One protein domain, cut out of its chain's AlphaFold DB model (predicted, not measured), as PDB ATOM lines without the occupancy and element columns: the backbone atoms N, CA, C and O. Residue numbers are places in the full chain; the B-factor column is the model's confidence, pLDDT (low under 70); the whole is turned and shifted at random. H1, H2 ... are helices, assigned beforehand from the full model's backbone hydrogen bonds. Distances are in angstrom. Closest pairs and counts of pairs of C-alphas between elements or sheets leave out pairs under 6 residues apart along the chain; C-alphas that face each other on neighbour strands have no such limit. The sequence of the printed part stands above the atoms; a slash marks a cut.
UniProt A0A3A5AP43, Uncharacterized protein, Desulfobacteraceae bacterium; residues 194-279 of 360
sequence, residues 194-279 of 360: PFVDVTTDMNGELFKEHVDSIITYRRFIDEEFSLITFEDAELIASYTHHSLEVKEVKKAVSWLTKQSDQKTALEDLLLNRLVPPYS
ATOM      1  N   PRO A 194      29.013  44.779 -19.578       66.69
ATOM      2  CA  PRO A 194      27.912  45.591 -20.071       66.69
ATOM      3  C   PRO A 194      26.618  45.245 -19.343       66.69
ATOM      4  O   PRO A 194      26.333  44.086 -19.050       66.69
ATOM      5  N   PHE A 195      25.819  46.274 -19.074       64.94
ATOM      6  CA  PHE A 195      24.505  46.089 -18.476       64.94
ATOM      7  C   PHE A 195      23.617  45.223 -19.362       64.94
ATOM      8  O   PHE A 195      23.447  45.502 -20.553       64.94
ATOM      9  N   VAL A 196      22.982  44.230 -18.743       59.41
ATOM     10  CA  VAL A 196      21.812  43.568 -19.319       59.41
ATOM     11  C   VAL A 196      20.690  44.605 -19.435       59.41
ATOM     12  O   VAL A 196      20.618  45.546 -18.647       59.41
ATOM     13  N   ASP A 197      19.846  44.479 -20.456       55.22
ATOM     14  CA  ASP A 197      18.729  45.392 -20.692       55.22
ATOM     15  C   ASP A 197      17.837  45.529 -19.438       55.22
ATOM     16  O   ASP A 197      17.117  44.610 -19.054       55.22
ATOM     17  N   VAL A 198      17.905  46.700 -18.796       52.09
ATOM     18  CA  VAL A 198      17.178  47.065 -17.569       52.09
ATOM     19  C   VAL A 198      15.876  47.816 -17.867       52.09
ATOM     20  O   VAL A 198      15.358  48.539 -17.019       52.09
ATOM     21  N   THR A 199      15.325  47.691 -19.076       49.19
ATOM     22  CA  THR A 199      14.043  48.321 -19.446       49.19
ATOM     23  C   THR A 199      12.895  47.963 -18.501       49.19
ATOM     24  O   THR A 199      11.982  48.768 -18.340       49.19
ATOM     25  N   THR A 200      12.961  46.811 -17.826       48.38
ATOM     26  CA  THR A 200      11.984  46.379 -16.813       48.38
ATOM     27  C   THR A 200      12.406  46.640 -15.362       48.38
ATOM     28  O   THR A 200      11.663  46.287 -14.445       48.38
ATOM     29  N   ASP A 201      13.575  47.240 -15.117       56.81
ATOM     30  CA  ASP A 201      14.090  47.516 -13.770       56.81
ATOM     31  C   ASP A 201      13.462  48.785 -13.179       56.81
ATOM     32  O   ASP A 201      14.083  49.844 -13.082       56.81
ATOM     33  N   MET A 202      12.189  48.686 -12.794       50.09
ATOM     34  CA  MET A 202      11.412  49.833 -12.309       50.09
ATOM     35  C   MET A 202      12.006  50.507 -11.057       50.09
ATOM     36  O   MET A 202      11.680  51.660 -10.791       50.09
ATOM     37  N   ASN A 203      12.849  49.808 -10.285       52.97
ATOM     38  CA  ASN A 203      13.338  50.261  -8.973       52.97
ATOM     39  C   ASN A 203      14.871  50.455  -8.915       52.97
ATOM     40  O   ASN A 203      15.429  50.800  -7.860       52.97
ATOM     41  N   GLY A 204      15.572  50.215 -10.027       62.53
ATOM     42  CA  GLY A 204      17.033  50.189 -10.056       62.53
ATOM     43  C   GLY A 204      17.623  49.049  -9.214       62.53
ATOM     44  O   GLY A 204      18.720  49.215  -8.678       62.53
ATOM     45  N   GLU A 205      16.871  47.973  -8.973       68.31
ATOM     46  CA  GLU A 205      17.316  46.808  -8.199       68.31
ATOM     47  C   GLU A 205      18.288  45.976  -9.021       68.31
ATOM     48  O   GLU A 205      19.412  45.778  -8.569       68.31
ATOM     49  N   LEU A 206      17.924  45.628 -10.259       70.88
ATOM     50  CA  LEU A 206      18.827  44.932 -11.183       70.88
ATOM     51  C   LEU A 206      20.079  45.775 -11.444       70.88
ATOM     52  O   LEU A 206      21.193  45.262 -11.504       70.88
ATOM     53  N   PHE A 207      19.917  47.098 -11.512       73.12
ATOM     54  CA  PHE A 207      21.026  48.030 -11.656       73.12
ATOM     55  C   PHE A 207      21.982  48.001 -10.456       73.12
ATOM     56  O   PHE A 207      23.201  48.024 -10.629       73.12
ATOM     57  N   LYS A 208      21.451  47.961  -9.228       76.00
ATOM     58  CA  LYS A 208      22.260  47.857  -8.002       76.00
ATOM     59  C   LYS A 208      22.914  46.486  -7.881       76.00
ATOM     60  O   LYS A 208      24.078  46.441  -7.502       76.00
ATOM     61  N   GLU A 209      22.189  45.420  -8.205       79.25
ATOM     62  CA  GLU A 209      22.690  44.047  -8.167       79.25
ATOM     63  C   GLU A 209      23.847  43.871  -9.146       79.25
ATOM     64  O   GLU A 209      24.919  43.492  -8.702       79.25
ATOM     65  N   HIS A 210      23.708  44.293 -10.408       81.81
ATOM     66  CA  HIS A 210      24.800  44.259 -11.397       81.81
ATOM     67  C   HIS A 210      26.044  45.020 -10.924       81.81
ATOM     68  O   HIS A 210      27.177  44.563 -11.056       81.81
ATOM     69  N   VAL A 211      25.843  46.195 -10.320       80.69
ATOM     70  CA  VAL A 211      26.928  46.962  -9.696       80.69
ATOM     71  C   VAL A 211      27.589  46.175  -8.565       80.69
ATOM     72  O   VAL A 211      28.816  46.158  -8.455       80.69
ATOM     73  N   ASP A 212      26.793  45.538  -7.714       85.62
ATOM     74  CA  ASP A 212      27.284  44.728  -6.610       85.62
ATOM     75  C   ASP A 212      28.025  43.473  -7.112       85.62
ATOM     76  O   ASP A 212      29.014  43.075  -6.489       85.62
ATOM     77  N   SER A 213      27.624  42.914  -8.259       87.81
ATOM     78  CA  SER A 213      28.306  41.825  -8.970       87.81
ATOM     79  C   SER A 213      29.672  42.264  -9.472       87.81
ATOM     80  O   SER A 213      30.659  41.606  -9.165       87.81
ATOM     81  N   ILE A 214      29.767  43.422 -10.136       86.19
ATOM     82  CA  ILE A 214      31.047  44.002 -10.581       86.19
ATOM     83  C   ILE A 214      31.995  44.192  -9.392       86.19
ATOM     84  O   ILE A 214      33.160  43.796  -9.449       86.19
ATOM     85  N   ILE A 215      31.500  44.782  -8.299       84.88
ATOM     86  CA  ILE A 215      32.314  45.020  -7.101       84.88
ATOM     87  C   ILE A 215      32.775  43.691  -6.489       84.88
ATOM     88  O   ILE A 215      33.937  43.568  -6.102       84.88
ATOM     89  N   THR A 216      31.883  42.706  -6.390       89.12
ATOM     90  CA  THR A 216      32.193  41.388  -5.820       89.12
ATOM     91  C   THR A 216      33.202  40.646  -6.685       89.12
ATOM     92  O   THR A 216      34.238  40.233  -6.171       89.12
ATOM     93  N   TYR A 217      32.947  40.551  -7.991       89.31
ATOM     94  CA  TYR A 217      33.837  39.933  -8.968       89.31
ATOM     95  C   TYR A 217      35.241  40.519  -8.857       89.31
ATOM     96  O   TYR A 217      36.211  39.792  -8.644       89.31
ATOM     97  N   ARG A 218      35.346  41.852  -8.888       85.69
ATOM     98  CA  ARG A 218      36.651  42.502  -8.850       85.69
ATOM     99  C   ARG A 218      37.399  42.251  -7.546       85.69
ATOM    100  O   ARG A 218      38.596  42.006  -7.592       85.69
ATOM    101  N   ARG A 219      36.703  42.220  -6.405       87.94
ATOM    102  CA  ARG A 219      37.322  41.882  -5.115       87.94
ATOM    103  C   ARG A 219      37.922  40.476  -5.103       87.94
ATOM    104  O   ARG A 219      38.979  40.302  -4.514       87.94
ATOM    105  N   PHE A 220      37.291  39.487  -5.736       89.19
ATOM    106  CA  PHE A 220      37.898  38.155  -5.847       89.19
ATOM    107  C   PHE A 220      39.129  38.153  -6.759       89.19
ATOM    108  O   PHE A 220      40.119  37.499  -6.434       89.19
ATOM    109  N   ILE A 221      39.094  38.906  -7.864       87.44
ATOM    110  CA  ILE A 221      40.255  39.073  -8.751       87.44
ATOM    111  C   ILE A 221      41.415  39.764  -8.022       87.44
ATOM    112  O   ILE A 221      42.562  39.348  -8.177       87.44
ATOM    113  N   ASP A 222      41.131  40.776  -7.201       84.94
ATOM    114  CA  ASP A 222      42.140  41.478  -6.396       84.94
ATOM    115  C   ASP A 222      42.752  40.569  -5.304       84.94
ATOM    116  O   ASP A 222      43.898  40.772  -4.911       84.94
ATOM    117  N   GLU A 223      42.024  39.542  -4.850       88.19
ATOM    118  CA  GLU A 223      42.530  38.461  -3.982       88.19
ATOM    119  C   GLU A 223      43.120  37.277  -4.784       88.19
ATOM    120  O   GLU A 223      43.273  36.175  -4.261       88.19
ATOM    121  N   GLU A 224      43.450  37.497  -6.061       87.00
ATOM    122  CA  GLU A 224      44.100  36.547  -6.979       87.00
ATOM    123  C   GLU A 224      43.310  35.247  -7.242       87.00
ATOM    124  O   GLU A 224      43.843  34.274  -7.787       87.00
ATOM    125  N   PHE A 225      42.007  35.220  -6.937       87.31
ATOM    126  CA  PHE A 225      41.149  34.062  -7.180       87.31
ATOM    127  C   PHE A 225      40.484  34.140  -8.561       87.31
ATOM    128  O   PHE A 225      39.353  34.591  -8.715       87.31
ATOM    129  N   SER A 226      41.206  33.688  -9.586       84.94
ATOM    130  CA  SER A 226      40.797  33.786 -11.001       84.94
ATOM    131  C   SER A 226      39.774  32.745 -11.478       84.94
ATOM    132  O   SER A 226      39.316  32.831 -12.615       84.94
ATOM    133  N   LEU A 227      39.416  31.763 -10.643       87.62
ATOM    134  CA  LEU A 227      38.439  30.724 -10.999       87.62
ATOM    135  C   LEU A 227      36.987  31.210 -10.951       87.62
ATOM    136  O   LEU A 227      36.121  30.560 -11.529       87.62
ATOM    137  N   ILE A 228      36.725  32.323 -10.265       90.12
ATOM    138  CA  ILE A 228      35.393  32.920 -10.211       90.12
ATOM    139  C   ILE A 228      35.025  33.530 -11.564       90.12
ATOM    140  O   ILE A 228      35.834  34.210 -12.202       90.12
ATOM    141  N   THR A 229      33.789  33.313 -11.994       89.69
ATOM    142  CA  THR A 229      33.219  33.963 -13.176       89.69
ATOM    143  C   THR A 229      32.399  35.194 -12.788       89.69
ATOM    144  O   THR A 229      32.121  35.437 -11.610       89.69
ATOM    145  N   PHE A 230      32.022  36.012 -13.772       87.12
ATOM    146  CA  PHE A 230      31.135  37.141 -13.495       87.12
ATOM    147  C   PHE A 230      29.736  36.647 -13.108       87.12
ATOM    148  O   PHE A 230      29.138  37.187 -12.183       87.12
ATOM    149  N   GLU A 231      29.267  35.569 -13.734       86.81
ATOM    150  CA  GLU A 231      27.999  34.907 -13.430       86.81
ATOM    151  C   GLU A 231      27.951  34.397 -11.977       86.81
ATOM    152  O   GLU A 231      26.930  34.529 -11.300       86.81
ATOM    153  N   ASP A 232      29.067  33.884 -11.449       87.50
ATOM    154  CA  ASP A 232      29.166  33.503 -10.031       87.50
ATOM    155  C   ASP A 232      29.016  34.724  -9.112       87.50
ATOM    156  O   ASP A 232      28.352  34.667  -8.075       87.50
ATOM    157  N   ALA A 233      29.605  35.862  -9.492       88.12
ATOM    158  CA  ALA A 233      29.473  37.110  -8.748       88.12
ATOM    159  C   ALA A 233      28.064  37.723  -8.860       88.12
ATOM    160  O   ALA A 233      27.590  38.331  -7.895       88.12
ATOM    161  N   GLU A 234      27.373  37.546  -9.989       85.81
ATOM    162  CA  GLU A 234      25.946  37.859 -10.144       85.81
ATOM    163  C   GLU A 234      25.089  37.017  -9.207       85.81
ATOM    164  O   GLU A 234      24.260  37.557  -8.468       85.81
ATOM    165  N   LEU A 235      25.352  35.712  -9.156       84.12
ATOM    166  CA  LEU A 235      24.661  34.803  -8.256       84.12
ATOM    167  C   LEU A 235      24.860  35.230  -6.795       84.12
ATOM    168  O   LEU A 235      23.886  35.357  -6.051       84.12
ATOM    169  N   ILE A 236      26.097  35.538  -6.401       84.44
ATOM    170  CA  ILE A 236      26.410  36.057  -5.065       84.44
ATOM    171  C   ILE A 236      25.622  37.337  -4.772       84.44
ATOM    172  O   ILE A 236      24.923  37.394  -3.760       84.44
ATOM    173  N   ALA A 237      25.714  38.342  -5.647       82.81
ATOM    174  CA  ALA A 237      25.075  39.638  -5.441       82.81
ATOM    175  C   ALA A 237      23.546  39.526  -5.353       82.81
ATOM    176  O   ALA A 237      22.937  40.208  -4.529       82.81
ATOM    177  N   SER A 238      22.937  38.630  -6.136       79.25
ATOM    178  CA  SER A 238      21.494  38.362  -6.087       79.25
ATOM    179  C   SER A 238      21.057  37.717  -4.767       79.25
ATOM    180  O   SER A 238      19.952  37.963  -4.289       79.25
ATOM    181  N   TYR A 239      21.925  36.918  -4.130       79.00
ATOM    182  CA  TYR A 239      21.630  36.296  -2.838       79.00
ATOM    183  C   TYR A 239      21.859  37.222  -1.646       79.00
ATOM    184  O   TYR A 239      21.114  37.158  -0.665       79.00
ATOM    185  N   THR A 240      22.908  38.038  -1.686       76.38
ATOM    186  CA  THR A 240      23.266  38.934  -0.580       76.38
ATOM    187  C   THR A 240      22.562  40.286  -0.675       76.38
ATOM    188  O   THR A 240      22.455  40.986   0.332       76.38
ATOM    189  N   HIS A 241      22.069  40.662  -1.860       78.06
ATOM    190  CA  HIS A 241      21.530  41.990  -2.188       78.06
ATOM    191  C   HIS A 241      22.511  43.147  -1.892       78.06
ATOM    192  O   HIS A 241      22.118  44.307  -1.712       78.06
ATOM    193  N   HIS A 242      23.805  42.825  -1.800       80.88
ATOM    194  CA  HIS A 242      24.914  43.758  -1.629       80.88
ATOM    195  C   HIS A 242      26.229  43.121  -2.090       80.88
ATOM    196  O   HIS A 242      26.403  41.907  -2.015       80.88
ATOM    197  N   SER A 243      27.213  43.934  -2.476       84.62
ATOM    198  CA  SER A 243      28.559  43.420  -2.758       84.62
ATOM    199  C   SER A 243      29.193  42.789  -1.507       84.62
ATOM    200  O   SER A 243      29.035  43.363  -0.423       84.62
ATOM    201  N   LEU A 244      29.955  41.698  -1.636       85.69
ATOM    202  CA  LEU A 244      30.669  41.088  -0.499       85.69
ATOM    203  C   LEU A 244      31.793  41.964   0.019       85.69
ATOM    204  O   LEU A 244      32.656  42.363  -0.760       85.69
ATOM    205  N   GLU A 245      31.851  42.212   1.323       84.56
ATOM    206  CA  GLU A 245      32.941  42.972   1.923       84.56
ATOM    207  C   GLU A 245      34.306  42.310   1.677       84.56
ATOM    208  O   GLU A 245      34.435  41.092   1.592       84.56
ATOM    209  N   VAL A 246      35.373  43.114   1.653       83.88
ATOM    210  CA  VAL A 246      36.752  42.626   1.442       83.88
ATOM    211  C   VAL A 246      37.126  41.501   2.418       83.88
ATOM    212  O   VAL A 246      37.831  40.567   2.055       83.88
ATOM    213  N   LYS A 247      36.644  41.558   3.666       84.88
ATOM    214  CA  LYS A 247      36.895  40.505   4.661       84.88
ATOM    215  C   LYS A 247      36.184  39.193   4.330       84.88
ATOM    216  O   LYS A 247      36.754  38.131   4.559       84.88
ATOM    217  N   GLU A 248      34.962  39.273   3.813       86.06
ATOM    218  CA  GLU A 248      34.166  38.104   3.433       86.06
ATOM    219  C   GLU A 248      34.809  37.399   2.239       86.06
ATOM    220  O   GLU A 248      35.006  36.187   2.282       86.06
ATOM    221  N   VAL A 249      35.244  38.169   1.235       87.62
ATOM    222  CA  VAL A 249      35.991  37.642   0.083       87.62
ATOM    223  C   VAL A 249      37.292  36.982   0.535       87.62
ATOM    224  O   VAL A 249      37.556  35.846   0.160       87.62
ATOM    225  N   LYS A 250      38.064  37.620   1.424       87.62
ATOM    226  CA  LYS A 250      39.279  37.016   1.998       87.62
ATOM    227  C   LYS A 250      39.017  35.690   2.698       87.62
ATOM    228  O   LYS A 250      39.781  34.747   2.515       87.62
ATOM    229  N   LYS A 251      37.948  35.604   3.499       86.75
ATOM    230  CA  LYS A 251      37.562  34.361   4.183       86.75
ATOM    231  C   LYS A 251      37.204  33.276   3.164       86.75
ATOM    232  O   LYS A 251      37.697  32.156   3.282       86.75
ATOM    233  N   ALA A 252      36.416  33.623   2.146       86.88
ATOM    234  CA  ALA A 252      36.035  32.710   1.074       86.88
ATOM    235  C   ALA A 252      37.259  32.210   0.289       86.88
ATOM    236  O   ALA A 252      37.462  31.006   0.193       86.88
ATOM    237  N   VAL A 253      38.123  33.108  -0.193       89.12
ATOM    238  CA  VAL A 253      39.341  32.759  -0.944       89.12
ATOM    239  C   VAL A 253      40.308  31.940  -0.090       89.12
ATOM    240  O   VAL A 253      40.839  30.934  -0.555       89.12
ATOM    241  N   SER A 254      40.498  32.299   1.181       89.06
ATOM    242  CA  SER A 254      41.316  31.522   2.118       89.06
ATOM    243  C   SER A 254      40.785  30.100   2.315       89.06
ATOM    244  O   SER A 254      41.568  29.174   2.495       89.06
ATOM    245  N   TRP A 255      39.466  29.902   2.311       86.94
ATOM    246  CA  TRP A 255      38.885  28.564   2.395       86.94
ATOM    247  C   TRP A 255      39.010  27.804   1.068       86.94
ATOM    248  O   TRP A 255      39.443  26.654   1.073       86.94
ATOM    249  N   LEU A 256      38.706  28.458  -0.057       88.25
ATOM    250  CA  LEU A 256      38.765  27.876  -1.403       88.25
ATOM    251  C   LEU A 256      40.181  27.425  -1.765       88.25
ATOM    252  O   LEU A 256      40.368  26.328  -2.274       88.25
ATOM    253  N   THR A 257      41.192  28.232  -1.445       87.75
ATOM    254  CA  THR A 257      42.600  27.926  -1.747       87.75
ATOM    255  C   THR A 257      43.142  26.719  -0.982       87.75
ATOM    256  O   THR A 257      44.094  26.094  -1.448       87.75
ATOM    257  N   LYS A 258      42.533  26.358   0.157       86.50
ATOM    258  CA  LYS A 258      42.862  25.145   0.923       86.50
ATOM    259  C   LYS A 258      42.278  23.864   0.304       86.50
ATOM    260  O   LYS A 258      42.705  22.779   0.689       86.50
ATOM    261  N   GLN A 259      41.322  23.966  -0.622       83.38
ATOM    262  CA  GLN A 259      40.661  22.802  -1.220       83.38
ATOM    263  C   GLN A 259      41.471  22.221  -2.383       83.38
ATOM    264  O   GLN A 259      42.102  22.951  -3.151       83.38
ATOM    265  N   SER A 260      41.437  20.894  -2.522       82.06
ATOM    266  CA  SER A 260      42.113  20.161  -3.601       82.06
ATOM    267  C   SER A 260      41.458  20.390  -4.966       82.06
ATOM    268  O   SER A 260      42.166  20.542  -5.960       82.06
ATOM    269  N   ASP A 261      40.126  20.469  -5.005       87.25
ATOM    270  CA  ASP A 261      39.341  20.882  -6.169       87.25
ATOM    271  C   ASP A 261      38.611  22.197  -5.873       87.25
ATOM    272  O   ASP A 261      37.500  22.235  -5.341       87.25
ATOM    273  N   GLN A 262      39.267  23.299  -6.223       85.50
ATOM    274  CA  GLN A 262      38.771  24.652  -5.974       85.50
ATOM    275  C   GLN A 262      37.500  24.980  -6.765       85.50
ATOM    276  O   GLN A 262      36.738  25.847  -6.343       85.50
ATOM    277  N   LYS A 263      37.267  24.316  -7.907       83.25
ATOM    278  CA  LYS A 263      36.100  24.586  -8.750       83.25
ATOM    279  C   LYS A 263      34.849  23.971  -8.133       83.25
ATOM    280  O   LYS A 263      33.878  24.685  -7.905       83.25
ATOM    281  N   THR A 264      34.912  22.689  -7.785       78.81
ATOM    282  CA  THR A 264      33.815  22.011  -7.081       78.81
ATOM    283  C   THR A 264      33.551  22.675  -5.724       78.81
ATOM    284  O   THR A 264      32.407  22.953  -5.380       78.81
ATOM    285  N   ALA A 265      34.605  23.063  -4.998       79.12
ATOM    286  CA  ALA A 265      34.463  23.796  -3.742       79.12
ATOM    287  C   ALA A 265      33.783  25.168  -3.903       79.12
ATOM    288  O   ALA A 265      33.022  25.577  -3.025       79.12
ATOM    289  N   LEU A 266      34.047  25.890  -4.999       84.25
ATOM    290  CA  LEU A 266      33.356  27.142  -5.307       84.25
ATOM    291  C   LEU A 266      31.869  26.893  -5.564       84.25
ATOM    292  O   LEU A 266      31.039  27.599  -4.996       84.25
ATOM    293  N   GLU A 267      31.531  25.878  -6.359       79.44
ATOM    294  CA  GLU A 267      30.142  25.489  -6.621       79.44
ATOM    295  C   GLU A 267      29.411  25.140  -5.313       79.44
ATOM    296  O   GLU A 267      28.334  25.676  -5.042       79.44
ATOM    297  N   ASP A 268      30.032  24.343  -4.441       75.25
ATOM    298  CA  ASP A 268      29.484  24.001  -3.127       75.25
ATOM    299  C   ASP A 268      29.304  25.229  -2.230       75.25
ATOM    300  O   ASP A 268      28.284  25.376  -1.549       75.25
ATOM    301  N   LEU A 269      30.273  26.145  -2.243       80.69
ATOM    302  CA  LEU A 269      30.217  27.387  -1.481       80.69
ATOM    303  C   LEU A 269      29.070  28.286  -1.967       80.69
ATOM    304  O   LEU A 269      28.335  28.838  -1.144       80.69
ATOM    305  N   LEU A 270      28.878  28.410  -3.282       79.56
ATOM    306  CA  LEU A 270      27.783  29.171  -3.891       79.56
ATOM    307  C   LEU A 270      26.421  28.552  -3.553       79.56
ATOM    308  O   LEU A 270      25.521  29.252  -3.078       79.56
ATOM    309  N   LEU A 271      26.290  27.230  -3.702       75.56
ATOM    310  CA  LEU A 271      25.081  26.484  -3.339       75.56
ATOM    311  C   LEU A 271      24.768  26.590  -1.838       75.56
ATOM    312  O   LEU A 271      23.599  26.620  -1.443       75.56
ATOM    313  N   ASN A 272      25.798  26.716  -0.999       68.00
ATOM    314  CA  ASN A 272      25.671  26.891   0.445       68.00
ATOM    315  C   ASN A 272      25.629  28.365   0.893       68.00
ATOM    316  O   ASN A 272      25.853  28.665   2.068       68.00
ATOM    317  N   ARG A 273      25.319  29.302  -0.016       71.69
ATOM    318  CA  ARG A 273      25.189  30.743   0.277       71.69
ATOM    319  C   ARG A 273      26.413  31.319   0.994       71.69
ATOM    320  O   ARG A 273      26.276  32.061   1.968       71.69
ATOM    321  N   LEU A 274      27.598  30.951   0.518       74.31
ATOM    322  CA  LEU A 274      28.899  31.393   1.022       74.31
ATOM    323  C   LEU A 274      29.242  30.921   2.439       74.31
ATOM    324  O   LEU A 274      30.164  31.444   3.064       74.31
ATOM    325  N   VAL A 275      28.528  29.914   2.947       71.12
ATOM    326  CA  VAL A 275      28.920  29.202   4.162       71.12
ATOM    327  C   VAL A 275      29.817  28.032   3.752       71.12
ATOM    328  O   VAL A 275      29.378  27.193   2.964       71.12
ATOM    329  N   PRO A 276      31.053  27.929   4.261       64.88
ATOM    330  CA  PRO A 276      31.887  26.765   4.003       64.88
ATOM    331  C   PRO A 276      31.184  25.471   4.460       64.88
ATOM    332  O   PRO A 276      30.681  25.425   5.585       64.88
ATOM    333  N   PRO A 277      31.110  24.425   3.619       52.97
ATOM    334  CA  PRO A 277      30.507  23.147   4.000       52.97
ATOM    335  C   PRO A 277      31.301  22.397   5.086       52.97
ATOM    336  O   PRO A 277      30.689  21.663   5.853       52.97
ATOM    337  N   TYR A 278      32.614  22.644   5.201       55.09
ATOM    338  CA  TYR A 278      33.544  21.930   6.093       55.09
ATOM    339  C   TYR A 278      34.443  22.892   6.899       55.09
ATOM    340  O   TYR A 278      35.670  22.800   6.847       55.09
ATOM    341  N   SER A 279      33.883  23.906   7.570       47.59
ATOM    342  CA  SER A 279      34.687  24.745   8.472       47.59
ATOM    343  C   SER A 279      35.033  23.977   9.755       47.59
ATOM    344  O   SER A 279      34.193  23.843  10.636       47.59
TER     345      SER A 279
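What this domain is: This is residues 194 to 279 of the 360 residues of an uncharacterized protein of Desulfobacteraceae bacterium (UniProt A0A3A5AP43). A long helix, H1, runs along the longest axis; H2 crosses it on one side, H3 packs on residues 216 to 220 of H1, and H4 lies on the far side of H2 and H3 from H1. The first part of H1 points away from this group, and residues 199 to 204 before it stick out at that end. The printed part has 86 residues with four named helices, in the order H1, H2, H3, H4, and no named strand; the class is all helix. It is compact, with a radius of gyration of the C-alphas of 13.3 A, and elongated, with spans of 43 by 23 by 20 A.

Where its parts are: Find C-alpha 205 at (17.316, 46.808, -8.199); from there H1, residues 205 to 222, runs 25.5 A to C-alpha 222 at (42.140, 41.478, -6.396). Next come H2, residues 230 to 240, 15.2 A long, and H3, residues 246 to 257, 16.1 A long. H4, residues 262 to 271, ends at C-alpha 271 at (25.081, 26.484, -3.339).

How they stand to each other: Start at Ser 213 and Glu 234, the closest C-alphas of H1 and H2, 4.8 A apart. The two touch at a steep tilt of 61 degrees, H1 with residues 209 to 217 alone. With residues 216 to 220 alone H1 touches H3, closest at the C-alphas of Phe 220 and Val 249, 6.3 A. H2 and H4 only just touch, with 3 pairs of C-alphas within 8 A, closest at Ile 236 and Leu 270, 7.1 A. H3 and H4 touch only at the corner, and only just, with 3 such pairs, closest at Leu 256 and Gln 262, 5.6 A. H1 and H4 are apart, as are H2 and H3. In H1, H2, H3 and H4 every O i to N i+4 pair is within hydrogen-bond range.

The domain as a whole: Look at Met 202 and Ser 260 for the two C-alphas farthest apart, 43.6 A. The printed part has no cut, and no link is long. The mean pLDDT of the printed part is 78.5; it is under 70 at residues 194 to 205, 272 and 276 to 279.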